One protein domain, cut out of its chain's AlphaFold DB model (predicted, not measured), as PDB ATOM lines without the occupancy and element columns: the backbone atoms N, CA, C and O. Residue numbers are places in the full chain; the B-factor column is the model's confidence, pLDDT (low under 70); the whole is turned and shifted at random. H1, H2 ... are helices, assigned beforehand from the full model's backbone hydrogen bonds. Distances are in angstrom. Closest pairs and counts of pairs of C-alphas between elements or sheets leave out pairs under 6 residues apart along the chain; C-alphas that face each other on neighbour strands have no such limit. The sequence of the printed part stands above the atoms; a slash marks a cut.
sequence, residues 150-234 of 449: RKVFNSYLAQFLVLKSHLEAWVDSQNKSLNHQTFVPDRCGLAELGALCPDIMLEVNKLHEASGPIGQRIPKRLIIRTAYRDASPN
ATOM      1  N   ARG A 150     175.872 118.566 144.211       71.31
ATOM      2  CA  ARG A 150     175.102 117.323 144.338       71.31
ATOM      3  C   ARG A 150     175.754 116.355 145.310       71.31
ATOM      4  O   ARG A 150     175.027 115.655 146.002       71.31
ATOM      5  N   LYS A 151     177.092 116.316 145.389       69.81
ATOM      6  CA  LYS A 151     177.797 115.513 146.404       69.81
ATOM      7  C   LYS A 151     177.357 115.935 147.808       69.81
ATOM      8  O   LYS A 151     176.965 115.076 148.591       69.81
ATOM      9  N   VAL A 152     177.316 117.244 148.070       69.75
ATOM     10  CA  VAL A 152     176.849 117.798 149.351       69.75
ATOM     11  C   VAL A 152     175.396 117.425 149.632       69.75
ATOM     12  O   VAL A 152     175.087 116.943 150.717       69.75
ATOM     13  N   PHE A 153     174.489 117.587 148.667       71.75
ATOM     14  CA  PHE A 153     173.083 117.228 148.884       71.75
ATOM     15  C   PHE A 153     172.856 115.727 149.031       71.75
ATOM     16  O   PHE A 153     172.007 115.309 149.817       71.75
ATOM     17  N   ASN A 154     173.656 114.911 148.352       73.06
ATOM     18  CA  ASN A 154     173.610 113.467 148.496       73.06
ATOM     19  C   ASN A 154     174.010 113.013 149.916       73.06
ATOM     20  O   ASN A 154     173.488 112.009 150.394       73.06
ATOM     21  N   SER A 155     174.851 113.769 150.634       75.69
ATOM     22  CA  SER A 155     175.154 113.509 152.054       75.69
ATOM     23  C   SER A 155     173.946 113.683 152.985       75.69
ATOM     24  O   SER A 155     173.941 113.124 154.078       75.69
ATOM     25  N   TYR A 156     172.909 114.399 152.545       77.88
ATOM     26  CA  TYR A 156     171.650 114.610 153.272       77.88
ATOM     27  C   TYR A 156     170.438 114.078 152.486       77.88
ATOM     28  O   TYR A 156     169.319 114.571 152.643       77.88
ATOM     29  N   LEU A 157     170.651 113.099 151.596       79.25
ATOM     30  CA  LEU A 157     169.657 112.661 150.610       79.25
ATOM     31  C   LEU A 157     168.311 112.289 151.242       79.25
ATOM     32  O   LEU A 157     167.264 112.711 150.754       79.25
ATOM     33  N   ALA A 158     168.327 111.522 152.335       83.06
ATOM     34  CA  ALA A 158     167.106 111.073 153.002       83.06
ATOM     35  C   ALA A 158     166.259 112.259 153.491       83.06
ATOM     36  O   ALA A 158     165.056 112.316 153.246       83.06
ATOM     37  N   GLN A 159     166.901 113.240 154.122       83.19
ATOM     38  CA  GLN A 159     166.250 114.448 154.615       83.19
ATOM     39  C   GLN A 159     165.754 115.330 153.460       83.19
ATOM     40  O   GLN A 159     164.641 115.853 153.526       83.19
ATOM     41  N   PHE A 160     166.523 115.444 152.370       81.62
ATOM     42  CA  PHE A 160     166.088 116.156 151.165       81.62
ATOM     43  C   PHE A 160     164.862 115.513 150.512       81.62
ATOM     44  O   PHE A 160     163.974 116.235 150.066       81.62
ATOM     45  N   LEU A 161     164.777 114.180 150.473       81.88
ATOM     46  CA  LEU A 161     163.623 113.465 149.919       81.88
ATOM     47  C   LEU A 161     162.353 113.673 150.754       81.88
ATOM     48  O   LEU A 161     161.275 113.879 150.187       81.88
ATOM     49  N   VAL A 162     162.477 113.678 152.085       85.00
ATOM     50  CA  VAL A 162     161.363 114.003 152.991       85.00
ATOM     51  C   VAL A 162     160.909 115.447 152.772       85.00
ATOM     52  O   VAL A 162     159.732 115.690 152.503       85.00
ATOM     53  N   LEU A 163     161.847 116.399 152.799       86.75
ATOM     54  CA  LEU A 163     161.550 117.815 152.594       86.75
ATOM     55  C   LEU A 163     160.907 118.074 151.223       86.75
ATOM     56  O   LEU A 163     159.921 118.805 151.137       86.75
ATOM     57  N   LYS A 164     161.430 117.455 150.159       85.19
ATOM     58  CA  LYS A 164     160.864 117.530 148.809       85.19
ATOM     59  C   LYS A 164     159.417 117.053 148.784       85.19
ATOM     60  O   LYS A 164     158.560 117.775 148.284       85.19
ATOM     61  N   SER A 165     159.137 115.891 149.373       84.12
ATOM     62  CA  SER A 165     157.782 115.330 149.419       84.12
ATOM     63  C   SER A 165     156.805 116.265 150.142       84.12
ATOM     64  O   SER A 165     155.690 116.484 149.672       84.12
ATOM     65  N   HIS A 166     157.229 116.875 151.257       85.75
ATOM     66  CA  HIS A 166     156.414 117.856 151.978       85.75
ATOM     67  C   HIS A 166     156.183 119.135 151.161       85.75
ATOM     68  O   HIS A 166     155.057 119.629 151.093       85.75
ATOM     69  N   LEU A 167     157.227 119.656 150.506       85.31
ATOM     70  CA  LEU A 167     157.135 120.835 149.643       85.31
ATOM     71  C   LEU A 167     156.201 120.602 148.452       85.31
ATOM     72  O   LEU A 167     155.379 121.465 148.162       85.31
ATOM     73  N   GLU A 168     156.297 119.455 147.777       83.06
ATOM     74  CA  GLU A 168     155.424 119.100 146.650       83.06
ATOM     75  C   GLU A 168     153.958 119.010 147.091       83.06
ATOM     76  O   GLU A 168     153.099 119.675 146.506       83.06
ATOM     77  N   ALA A 169     153.677 118.289 148.183       83.12
ATOM     78  CA  ALA A 169     152.324 118.170 148.729       83.12
ATOM     79  C   ALA A 169     151.728 119.533 149.123       83.12
ATOM     80  O   ALA A 169     150.548 119.807 148.881       83.12
ATOM     81  N   TRP A 170     152.545 120.411 149.710       82.12
ATOM     82  CA  TRP A 170     152.105 121.742 150.104       82.12
ATOM     83  C   TRP A 170     151.852 122.653 148.898       82.12
ATOM     84  O   TRP A 170     150.800 123.288 148.830       82.12
ATOM     85  N   VAL A 171     152.754 122.676 147.912       81.00
ATOM     86  CA  VAL A 171     152.581 123.450 146.669       81.00
ATOM     87  C   VAL A 171     151.322 123.015 145.921       81.00
ATOM     88  O   VAL A 171     150.563 123.867 145.458       81.00
ATOM     89  N   ASP A 172     151.051 121.712 145.847       79.88
ATOM     90  CA  ASP A 172     149.832 121.185 145.230       79.88
ATOM     91  C   ASP A 172     148.566 121.650 145.960       79.88
ATOM     92  O   ASP A 172     147.567 121.986 145.319       79.88
ATOM     93  N   SER A 173     148.603 121.706 147.293       79.25
ATOM     94  CA  SER A 173     147.509 122.246 148.106       79.25
ATOM     95  C   SER A 173     147.301 123.747 147.859       79.25
ATOM     96  O   SER A 173     146.185 124.184 147.567       79.25
ATOM     97  N   GLN A 174     148.382 124.537 147.875       75.25
ATOM     98  CA  GLN A 174     148.325 125.984 147.650       75.25
ATOM     99  C   GLN A 174     147.811 126.321 146.247       75.25
ATOM    100  O   GLN A 174     146.881 127.116 146.110       75.25
ATOM    101  N   ASN A 175     148.326 125.660 145.207       72.88
ATOM    102  CA  ASN A 175     147.898 125.887 143.823       72.88
ATOM    103  C   ASN A 175     146.409 125.564 143.603       72.88
ATOM    104  O   ASN A 175     145.750 126.240 142.810       72.88
ATOM    105  N   LYS A 176     145.867 124.560 144.313       70.81
ATOM    106  CA  LYS A 176     144.424 124.258 144.315       70.81
ATOM    107  C   LYS A 176     143.615 125.362 144.995       70.81
ATOM    108  O   LYS A 176     142.556 125.721 144.495       70.81
ATOM    109  N   SER A 177     144.107 125.905 146.109       66.62
ATOM    110  CA  SER A 177     143.406 126.951 146.871       66.62
ATOM    111  C   SER A 177     143.433 128.332 146.200       66.62
ATOM    112  O   SER A 177     142.464 129.081 146.292       66.62
ATOM    113  N   LEU A 178     144.511 128.658 145.478       60.47
ATOM    114  CA  LEU A 178     144.745 129.974 144.878       60.47
ATOM    115  C   LEU A 178     144.218 130.106 143.438       60.47
ATOM    116  O   LEU A 178     144.620 131.031 142.733       60.47
ATOM    117  N   ASN A 179     143.345 129.199 142.980       52.72
ATOM    118  CA  ASN A 179     142.753 129.216 141.634       52.72
ATOM    119  C   ASN A 179     143.785 129.527 140.524       52.72
ATOM    120  O   ASN A 179     143.633 130.487 139.768       52.72
ATOM    121  N   HIS A 180     144.833 128.699 140.420       50.03
ATOM    122  CA  HIS A 180     145.891 128.768 139.396       50.03
ATOM    123  C   HIS A 180     146.940 129.893 139.516       50.03
ATOM    124  O   HIS A 180     147.647 130.159 138.539       50.03
ATOM    125  N   GLN A 181     147.148 130.508 140.683       52.72
ATOM    126  CA  GLN A 181     148.424 131.203 140.912       52.72
ATOM    127  C   GLN A 181     149.546 130.182 141.121       52.72
ATOM    128  O   GLN A 181     149.379 129.200 141.836       52.72
ATOM    129  N   THR A 182     150.690 130.402 140.474       61.16
ATOM    130  CA  THR A 182     151.869 129.541 140.595       61.16
ATOM    131  C   THR A 182     152.598 129.879 141.889       61.16
ATOM    132  O   THR A 182     153.535 130.676 141.891       61.16
ATOM    133  N   PHE A 183     152.157 129.300 143.008       70.50
ATOM    134  CA  PHE A 183     152.891 129.438 144.259       70.50
ATOM    135  C   PHE A 183     154.263 128.762 144.120       70.50
ATOM    136  O   PHE A 183     154.388 127.655 143.587       70.50
ATOM    137  N   VAL A 184     155.310 129.443 144.587       78.38
ATOM    138  CA  VAL A 184     156.689 128.971 144.474       78.38
ATOM    139  C   VAL A 184     157.407 129.136 145.823       78.38
ATOM    140  O   VAL A 184     157.734 130.265 146.193       78.38
ATOM    141  N   PRO A 185     157.723 128.038 146.536       80.38
ATOM    142  CA  PRO A 185     158.229 128.099 147.910       80.38
ATOM    143  C   PRO A 185     159.587 128.795 147.998       80.38
ATOM    144  O   PRO A 185     159.813 129.601 148.893       80.38
ATOM    145  N   ASP A 186     160.468 128.571 147.017       80.38
ATOM    146  CA  ASP A 186     161.795 129.191 146.980       80.38
ATOM    147  C   ASP A 186     161.778 130.698 146.676       80.38
ATOM    148  O   ASP A 186     162.836 131.319 146.721       80.38
ATOM    149  N   ARG A 187     160.608 131.288 146.387       81.94
ATOM    150  CA  ARG A 187     160.391 132.735 146.210       81.94
ATOM    151  C   ARG A 187     159.535 133.359 147.318       81.94
ATOM    152  O   ARG A 187     159.344 134.573 147.309       81.94
ATOM    153  N   CYS A 188     159.054 132.558 148.260       83.88
ATOM    154  CA  CYS A 188     158.423 133.045 149.480       83.88
ATOM    155  C   CYS A 188     159.499 133.641 150.409       83.88
ATOM    156  O   CYS A 188     160.659 133.204 150.372       83.88
ATOM    157  N   GLY A 189     159.157 134.654 151.207       83.56
ATOM    158  CA  GLY A 189     160.029 135.094 152.303       83.56
ATOM    159  C   GLY A 189     160.102 134.002 153.374       83.56
ATOM    160  O   GLY A 189     159.100 133.329 153.615       83.56
ATOM    161  N   LEU A 190     161.252 133.789 154.023       88.00
ATOM    162  CA  LEU A 190     161.368 132.705 155.017       88.00
ATOM    163  C   LEU A 190     160.399 132.872 156.200       88.00
ATOM    164  O   LEU A 190     159.839 131.882 156.669       88.00
ATOM    165  N   ALA A 191     160.151 134.109 156.641       86.19
ATOM    166  CA  ALA A 191     159.183 134.405 157.699       86.19
ATOM    167  C   ALA A 191     157.744 134.043 157.287       86.19
ATOM    168  O   ALA A 191     157.010 133.407 158.045       86.19
ATOM    169  N   GLU A 192     157.356 134.394 156.060       85.62
ATOM    170  CA  GLU A 192     156.052 134.047 155.491       85.62
ATOM    171  C   GLU A 192     155.906 132.526 155.338       85.62
ATOM    172  O   GLU A 192     154.898 131.951 155.747       85.62
ATOM    173  N   LEU A 193     156.942 131.848 154.834       84.44
ATOM    174  CA  LEU A 193     156.960 130.392 154.719       84.44
ATOM    175  C   LEU A 193     156.826 129.709 156.088       84.44
ATOM    176  O   LEU A 193     156.107 128.719 156.201       84.44
ATOM    177  N   GLY A 194     157.456 130.254 157.133       87.75
ATOM    178  CA  GLY A 194     157.328 129.763 158.508       87.75
ATOM    179  C   GLY A 194     155.929 129.917 159.087       87.75
ATOM    180  O   GLY A 194     155.467 129.024 159.794       87.75
ATOM    181  N   ALA A 195     155.228 130.999 158.744       86.25
ATOM    182  CA  ALA A 195     153.840 131.196 159.147       86.25
ATOM    183  C   ALA A 195     152.877 130.258 158.399       86.25
ATOM    184  O   ALA A 195     151.934 129.738 158.993       86.25
ATOM    185  N   LEU A 196     153.109 130.032 157.103       83.12
ATOM    186  CA  LEU A 196     152.218 129.232 156.259       83.12
ATOM    187  C   LEU A 196     152.456 127.719 156.365       83.12
ATOM    188  O   LEU A 196     151.527 126.939 156.148       83.12
ATOM    189  N   CYS A 197     153.688 127.289 156.643       84.88
ATOM    190  CA  CYS A 197     154.049 125.878 156.729       84.88
ATOM    191  C   CYS A 197     155.158 125.632 157.775       84.88
ATOM    192  O   CYS A 197     156.317 125.383 157.421       84.88
ATOM    193  N   PRO A 198     154.814 125.684 159.076       88.38
ATOM    194  CA  PRO A 198     155.793 125.572 160.156       88.38
ATOM    195  C   PRO A 198     156.545 124.234 160.151       88.38
ATOM    196  O   PRO A 198     157.737 124.217 160.443       88.38
ATOM    197  N   ASP A 199     155.902 123.134 159.746       87.31
ATOM    198  CA  ASP A 199     156.533 121.808 159.688       87.31
ATOM    199  C   ASP A 199     157.649 121.738 158.633       87.31
ATOM    200  O   ASP A 199     158.722 121.192 158.891       87.31
ATOM    201  N   ILE A 200     157.439 122.345 157.458       88.06
ATOM    202  CA  ILE A 200     158.476 122.453 156.420       88.06
ATOM    203  C   ILE A 200     159.639 123.294 156.938       88.06
ATOM    204  O   ILE A 200     160.794 122.892 156.800       88.06
ATOM    205  N   MET A 201     159.352 124.438 157.563       91.88
ATOM    206  CA  MET A 201     160.407 125.294 158.105       91.88
ATOM    207  C   MET A 201     161.160 124.651 159.268       91.88
ATOM    208  O   MET A 201     162.361 124.879 159.398       91.88
ATOM    209  N   LEU A 202     160.513 123.806 160.070       91.00
ATOM    210  CA  LEU A 202     161.180 123.030 161.109       91.00
ATOM    211  C   LEU A 202     162.218 122.070 160.508       91.00
ATOM    212  O   LEU A 202     163.352 122.029 160.981       91.00
ATOM    213  N   GLU A 203     161.865 121.333 159.454       89.94
ATOM    214  CA  GLU A 203     162.802 120.433 158.766       89.94
ATOM    215  C   GLU A 203     163.938 121.196 158.070       89.94
ATOM    216  O   GLU A 203     165.101 120.790 158.140       89.94
ATOM    217  N   VAL A 204     163.630 122.349 157.469       92.19
ATOM    218  CA  VAL A 204     164.641 123.249 156.892       92.19
ATOM    219  C   VAL A 204     165.613 123.746 157.964       92.19
ATOM    220  O   VAL A 204     166.821 123.713 157.744       92.19
ATOM    221  N   ASN A 205     165.115 124.161 159.132       91.88
ATOM    222  CA  ASN A 205     165.951 124.623 160.240       91.88
ATOM    223  C   ASN A 205     166.855 123.503 160.771       91.88
ATOM    224  O   ASN A 205     168.051 123.730 160.941       91.88
ATOM    225  N   LYS A 206     166.327 122.283 160.949       90.00
ATOM    226  CA  LYS A 206     167.128 121.116 161.360       90.00
ATOM    227  C   LYS A 206     168.262 120.832 160.378       90.00
ATOM    228  O   LYS A 206     169.392 120.611 160.799       90.00
ATOM    229  N   LEU A 207     167.974 120.846 159.075       88.50
ATOM    230  CA  LEU A 207     168.982 120.638 158.032       88.50
ATOM    231  C   LEU A 207     170.033 121.748 158.012       88.50
ATOM    232  O   LEU A 207     171.226 121.468 157.925       88.50
ATOM    233  N   HIS A 208     169.591 122.999 158.117       89.38
ATOM    234  CA  HIS A 208     170.472 124.155 158.200       89.38
ATOM    235  C   HIS A 208     171.429 124.025 159.390       89.38
ATOM    236  O   HIS A 208     172.639 124.118 159.216       89.38
ATOM    237  N   GLU A 209     170.922 123.721 160.584       88.50
ATOM    238  CA  GLU A 209     171.737 123.540 161.788       88.50
ATOM    239  C   GLU A 209     172.675 122.332 161.705       88.50
ATOM    240  O   GLU A 209     173.840 122.440 162.085       88.50
ATOM    241  N   ALA A 210     172.200 121.204 161.169       84.94
ATOM    242  CA  ALA A 210     173.000 119.993 161.003       84.94
ATOM    243  C   ALA A 210     174.133 120.157 159.978       84.94
ATOM    244  O   ALA A 210     175.109 119.411 160.023       84.94
ATOM    245  N   SER A 211     174.015 121.124 159.063       80.44
ATOM    246  CA  SER A 211     174.980 121.313 157.979       80.44
ATOM    247  C   SER A 211     176.305 121.964 158.394       80.44
ATOM    248  O   SER A 211     177.256 121.928 157.615       80.44
ATOM    249  N   GLY A 212     176.400 122.528 159.605       79.06
ATOM    250  CA  GLY A 212     177.649 123.092 160.119       79.06
ATOM    251  C   GLY A 212     177.480 124.164 161.206       79.06
ATOM    252  O   GLY A 212     176.363 124.481 161.635       79.06
ATOM    253  N   PRO A 213     178.592 124.751 161.682       76.75
ATOM    254  CA  PRO A 213     178.559 125.875 162.614       76.75
ATOM    255  C   PRO A 213     178.063 127.165 161.935       76.75
ATOM    256  O   PRO A 213     177.995 127.270 160.710       76.75
ATOM    257  N   ILE A 214     177.702 128.168 162.743       74.94
ATOM    258  CA  ILE A 214     177.211 129.474 162.266       74.94
ATOM    259  C   ILE A 214     178.205 130.091 161.266       74.94
ATOM    260  O   ILE A 214     179.413 130.058 161.485       74.94
ATOM    261  N   GLY A 215     177.685 130.646 160.166       68.12
ATOM    262  CA  GLY A 215     178.484 131.191 159.062       68.12
ATOM    263  C   GLY A 215     178.986 130.147 158.055       68.12
ATOM    264  O   GLY A 215     179.519 130.531 157.022       68.12
ATOM    265  N   GLN A 216     178.785 128.852 158.320       71.94
ATOM    266  CA  GLN A 216     179.183 127.736 157.445       71.94
ATOM    267  C   GLN A 216     178.018 126.789 157.114       71.94
ATOM    268  O   GLN A 216     178.205 125.750 156.483       71.94
ATOM    269  N   ARG A 217     176.808 127.126 157.566       82.94
ATOM    270  CA  ARG A 217     175.592 126.358 157.293       82.94
ATOM    271  C   ARG A 217     175.131 126.577 155.862       82.94
ATOM    272  O   ARG A 217     175.197 127.692 155.351       82.94
ATOM    273  N   ILE A 218     174.557 125.542 155.255       82.81
ATOM    274  CA  ILE A 218     173.826 125.667 153.993       82.81
ATOM    275  C   ILE A 218     172.642 126.618 154.238       82.81
ATOM    276  O   ILE A 218     171.800 126.316 155.092       82.81
ATOM    277  N   PRO A 219     172.525 127.747 153.515       87.69
ATOM    278  CA  PRO A 219     171.436 128.692 153.746       87.69
ATOM    279  C   PRO A 219     170.066 128.053 153.534       87.69
ATOM    280  O   PRO A 219     169.871 127.270 152.596       87.69
ATOM    281  N   LYS A 220     169.087 128.416 154.368       90.81
ATOM    282  CA  LYS A 220     167.740 127.815 154.342       90.81
ATOM    283  C   LYS A 220     167.088 127.887 152.961       90.81
ATOM    284  O   LYS A 220     166.515 126.906 152.484       90.81
ATOM    285  N   ARG A 221     167.236 129.017 152.258       89.19
ATOM    286  CA  ARG A 221     166.710 129.172 150.893       89.19
ATOM    287  C   ARG A 221     167.384 128.235 149.892       89.19
ATOM    288  O   ARG A 221     166.700 127.757 148.990       89.19
ATOM    289  N   LEU A 222     168.681 127.945 150.035       85.88
ATOM    290  CA  LEU A 222     169.367 126.976 149.174       85.88
ATOM    291  C   LEU A 222     168.807 125.566 149.406       85.88
ATOM    292  O   LEU A 222     168.507 124.877 148.436       85.88
ATOM    293  N   ILE A 223     168.563 125.179 150.664       87.81
ATOM    294  CA  ILE A 223     167.928 123.899 151.023       87.81
ATOM    295  C   ILE A 223     166.544 123.774 150.365       87.81
ATOM    296  O   ILE A 223     166.286 122.808 149.644       87.81
ATOM    297  N   ILE A 224     165.671 124.772 150.556       87.81
ATOM    298  CA  ILE A 224     164.319 124.800 149.969       87.81
ATOM    299  C   ILE A 224     164.398 124.722 148.444       87.81
ATOM    300  O   ILE A 224     163.664 123.964 147.807       87.81
ATOM    301  N   ARG A 225     165.287 125.516 147.846       82.75
ATOM    302  CA  ARG A 225     165.436 125.609 146.399       82.75
ATOM    303  C   ARG A 225     165.880 124.290 145.796       82.75
ATOM    304  O   ARG A 225     165.265 123.869 144.826       82.75
ATOM    305  N   THR A 226     166.886 123.641 146.361       78.75
ATOM    306  CA  THR A 226     167.338 122.320 145.917       78.75
ATOM    307  C   THR A 226     166.226 121.293 146.048       78.75
ATOM    308  O   THR A 226     165.883 120.643 145.064       78.75
ATOM    309  N   ALA A 227     165.594 121.203 147.223       81.25
ATOM    310  CA  ALA A 227     164.520 120.244 147.470       81.25
ATOM    311  C   ALA A 227     163.351 120.414 146.483       81.25
ATOM    312  O   ALA A 227     162.811 119.430 145.985       81.25
ATOM    313  N   TYR A 228     162.984 121.659 146.164       79.44
ATOM    314  CA  TYR A 228     161.865 121.967 145.274       79.44
ATOM    315  C   TYR A 228     162.218 121.926 143.776       79.44
ATOM    316  O   TYR A 228     161.395 121.544 142.940       79.44
ATOM    317  N   ARG A 229     163.404 122.408 143.384       73.25
ATOM    318  CA  ARG A 229     163.758 122.612 141.968       73.25
ATOM    319  C   ARG A 229     164.415 121.399 141.342       73.25
ATOM    320  O   ARG A 229     164.195 121.199 140.141       73.25
ATOM    321  N   ASP A 230     165.176 120.619 142.103       69.38
ATOM    322  CA  ASP A 230     165.898 119.486 141.541       69.38
ATOM    323  C   ASP A 230     164.926 118.365 141.199       69.38
ATOM    324  O   ASP A 230     164.167 117.856 142.028       69.38
ATOM    325  N   ALA A 231     164.925 117.996 139.916       57.88
ATOM    326  CA  ALA A 231     164.042 116.959 139.405       57.88
ATOM    327  C   ALA A 231     164.374 115.608 140.055       57.88
ATOM    328  O   ALA A 231     163.465 114.854 140.396       57.88
ATOM    329  N   SER A 232     165.659 115.366 140.317       59.91
ATOM    330  CA  SER A 232     166.160 114.244 141.097       59.91
ATOM    331  C   SER A 232     167.314 114.712 141.991       59.91
ATOM    332  O   SER A 232     168.267 115.287 141.459       59.91
ATOM    333  N   PRO A 233     167.264 114.465 143.314       56.72
ATOM    334  CA  PRO A 233     168.422 114.655 144.183       56.72
ATOM    335  C   PRO A 233     169.478 113.551 143.986       56.72
ATOM    336  O   PRO A 233     170.560 113.638 144.563       56.72
ATOM    337  N   ASN A 234     169.187 112.524 143.172       58.56
ATOM    338  CA  ASN A 234     170.153 111.479 142.857       58.56
ATOM    339  C   ASN A 234     171.291 112.028 141.989       58.56
ATOM    340  O   ASN A 234     171.123 112.940 141.172       58.56
TER     341      ASN A 234
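This is residues 150 to 234 of the 449 residues of an uncharacterized protein of Candidatus Pacebacteria bacterium CG_4_10_14_0_8_um_filter_43_12 (UniProt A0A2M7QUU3). A long helix, H2, and a shorter one, H4, run side by side in opposite ways, and H5 crosses over one side of the pair, packing on part of each. The short H3 makes a corner at the beginning of H4, and the small H1 lies before the first residues of H2. Past the part of H2 that meets H4 and H5, residues 176 to 181 stick out, and the long link 178 to 189 folds back toward H3. The printed part has 85 residues with five named helices, in the order H1 H2 H3 H4 H5, and no named strand; the class is all helix. The whole is compact, with a radius of gyration of the C-alphas of 12.8 A and spans of 40 by 27 by 17 A.

The longest helix, H2, is residues 157 to 177 and measures 30.1 A from first to last C-alpha, from (169.657, 112.661, 150.610) to (143.406, 126.951, 146.871). H4, residues 198 to 210, measures 18.1 A, and H5, residues 220 to 229, measures 14.0 A, ending with C-alpha 229 at (163.758, 122.612, 141.968). H3, residues 190 to 196, measures 9.9 A. H1, residues 150 to 154, measures 5.9 A.

H2 touches H4 with residues 159 to 167 alone, at a shallow tilt of 25 degrees, opposite ways; the closest C-alphas, of His 166 and Ile 200, are 6.7 A apart. H2 touches H5 with residues 160 to 168 alone, about perpendicular at 75 degrees, the closest C-alphas being those of Lys 164 and Ala 227, 4.7 A apart. H4 touches H5 with residues 204 to 208 alone, at a steep tilt of 67 degrees, only just short of about perpendicular; the closest C-alphas, of His 208 and Lys 220, are 6.0 A apart. The helix packing is mostly crossed, but only just. H3 and H4 only just touch, with 3 pairs of C-alphas within 8 A, and only at the corner; the closest are those of Gly 194 and Met 201, 5.4 A apart. H1 is close to H2 but not clearly touching it, with the closest C-alphas, of Phe 153 and Phe 160, 7.4 A apart. H2 and H3 are apart. In H1, H2, H3, H4 and H5 every O i to N i+4 pair is within hydrogen-bond range.

The two C-alphas farthest apart, of Asn 179 and Pro 213, are 41.6 A from each other. The printed part has no cut. The link from H2 to H3 is long, with 12 residues. The mean pLDDT of the printed part is 79.2; it is under 70 at residues 151 to 152, 177 to 182, 215 and 230 to 234.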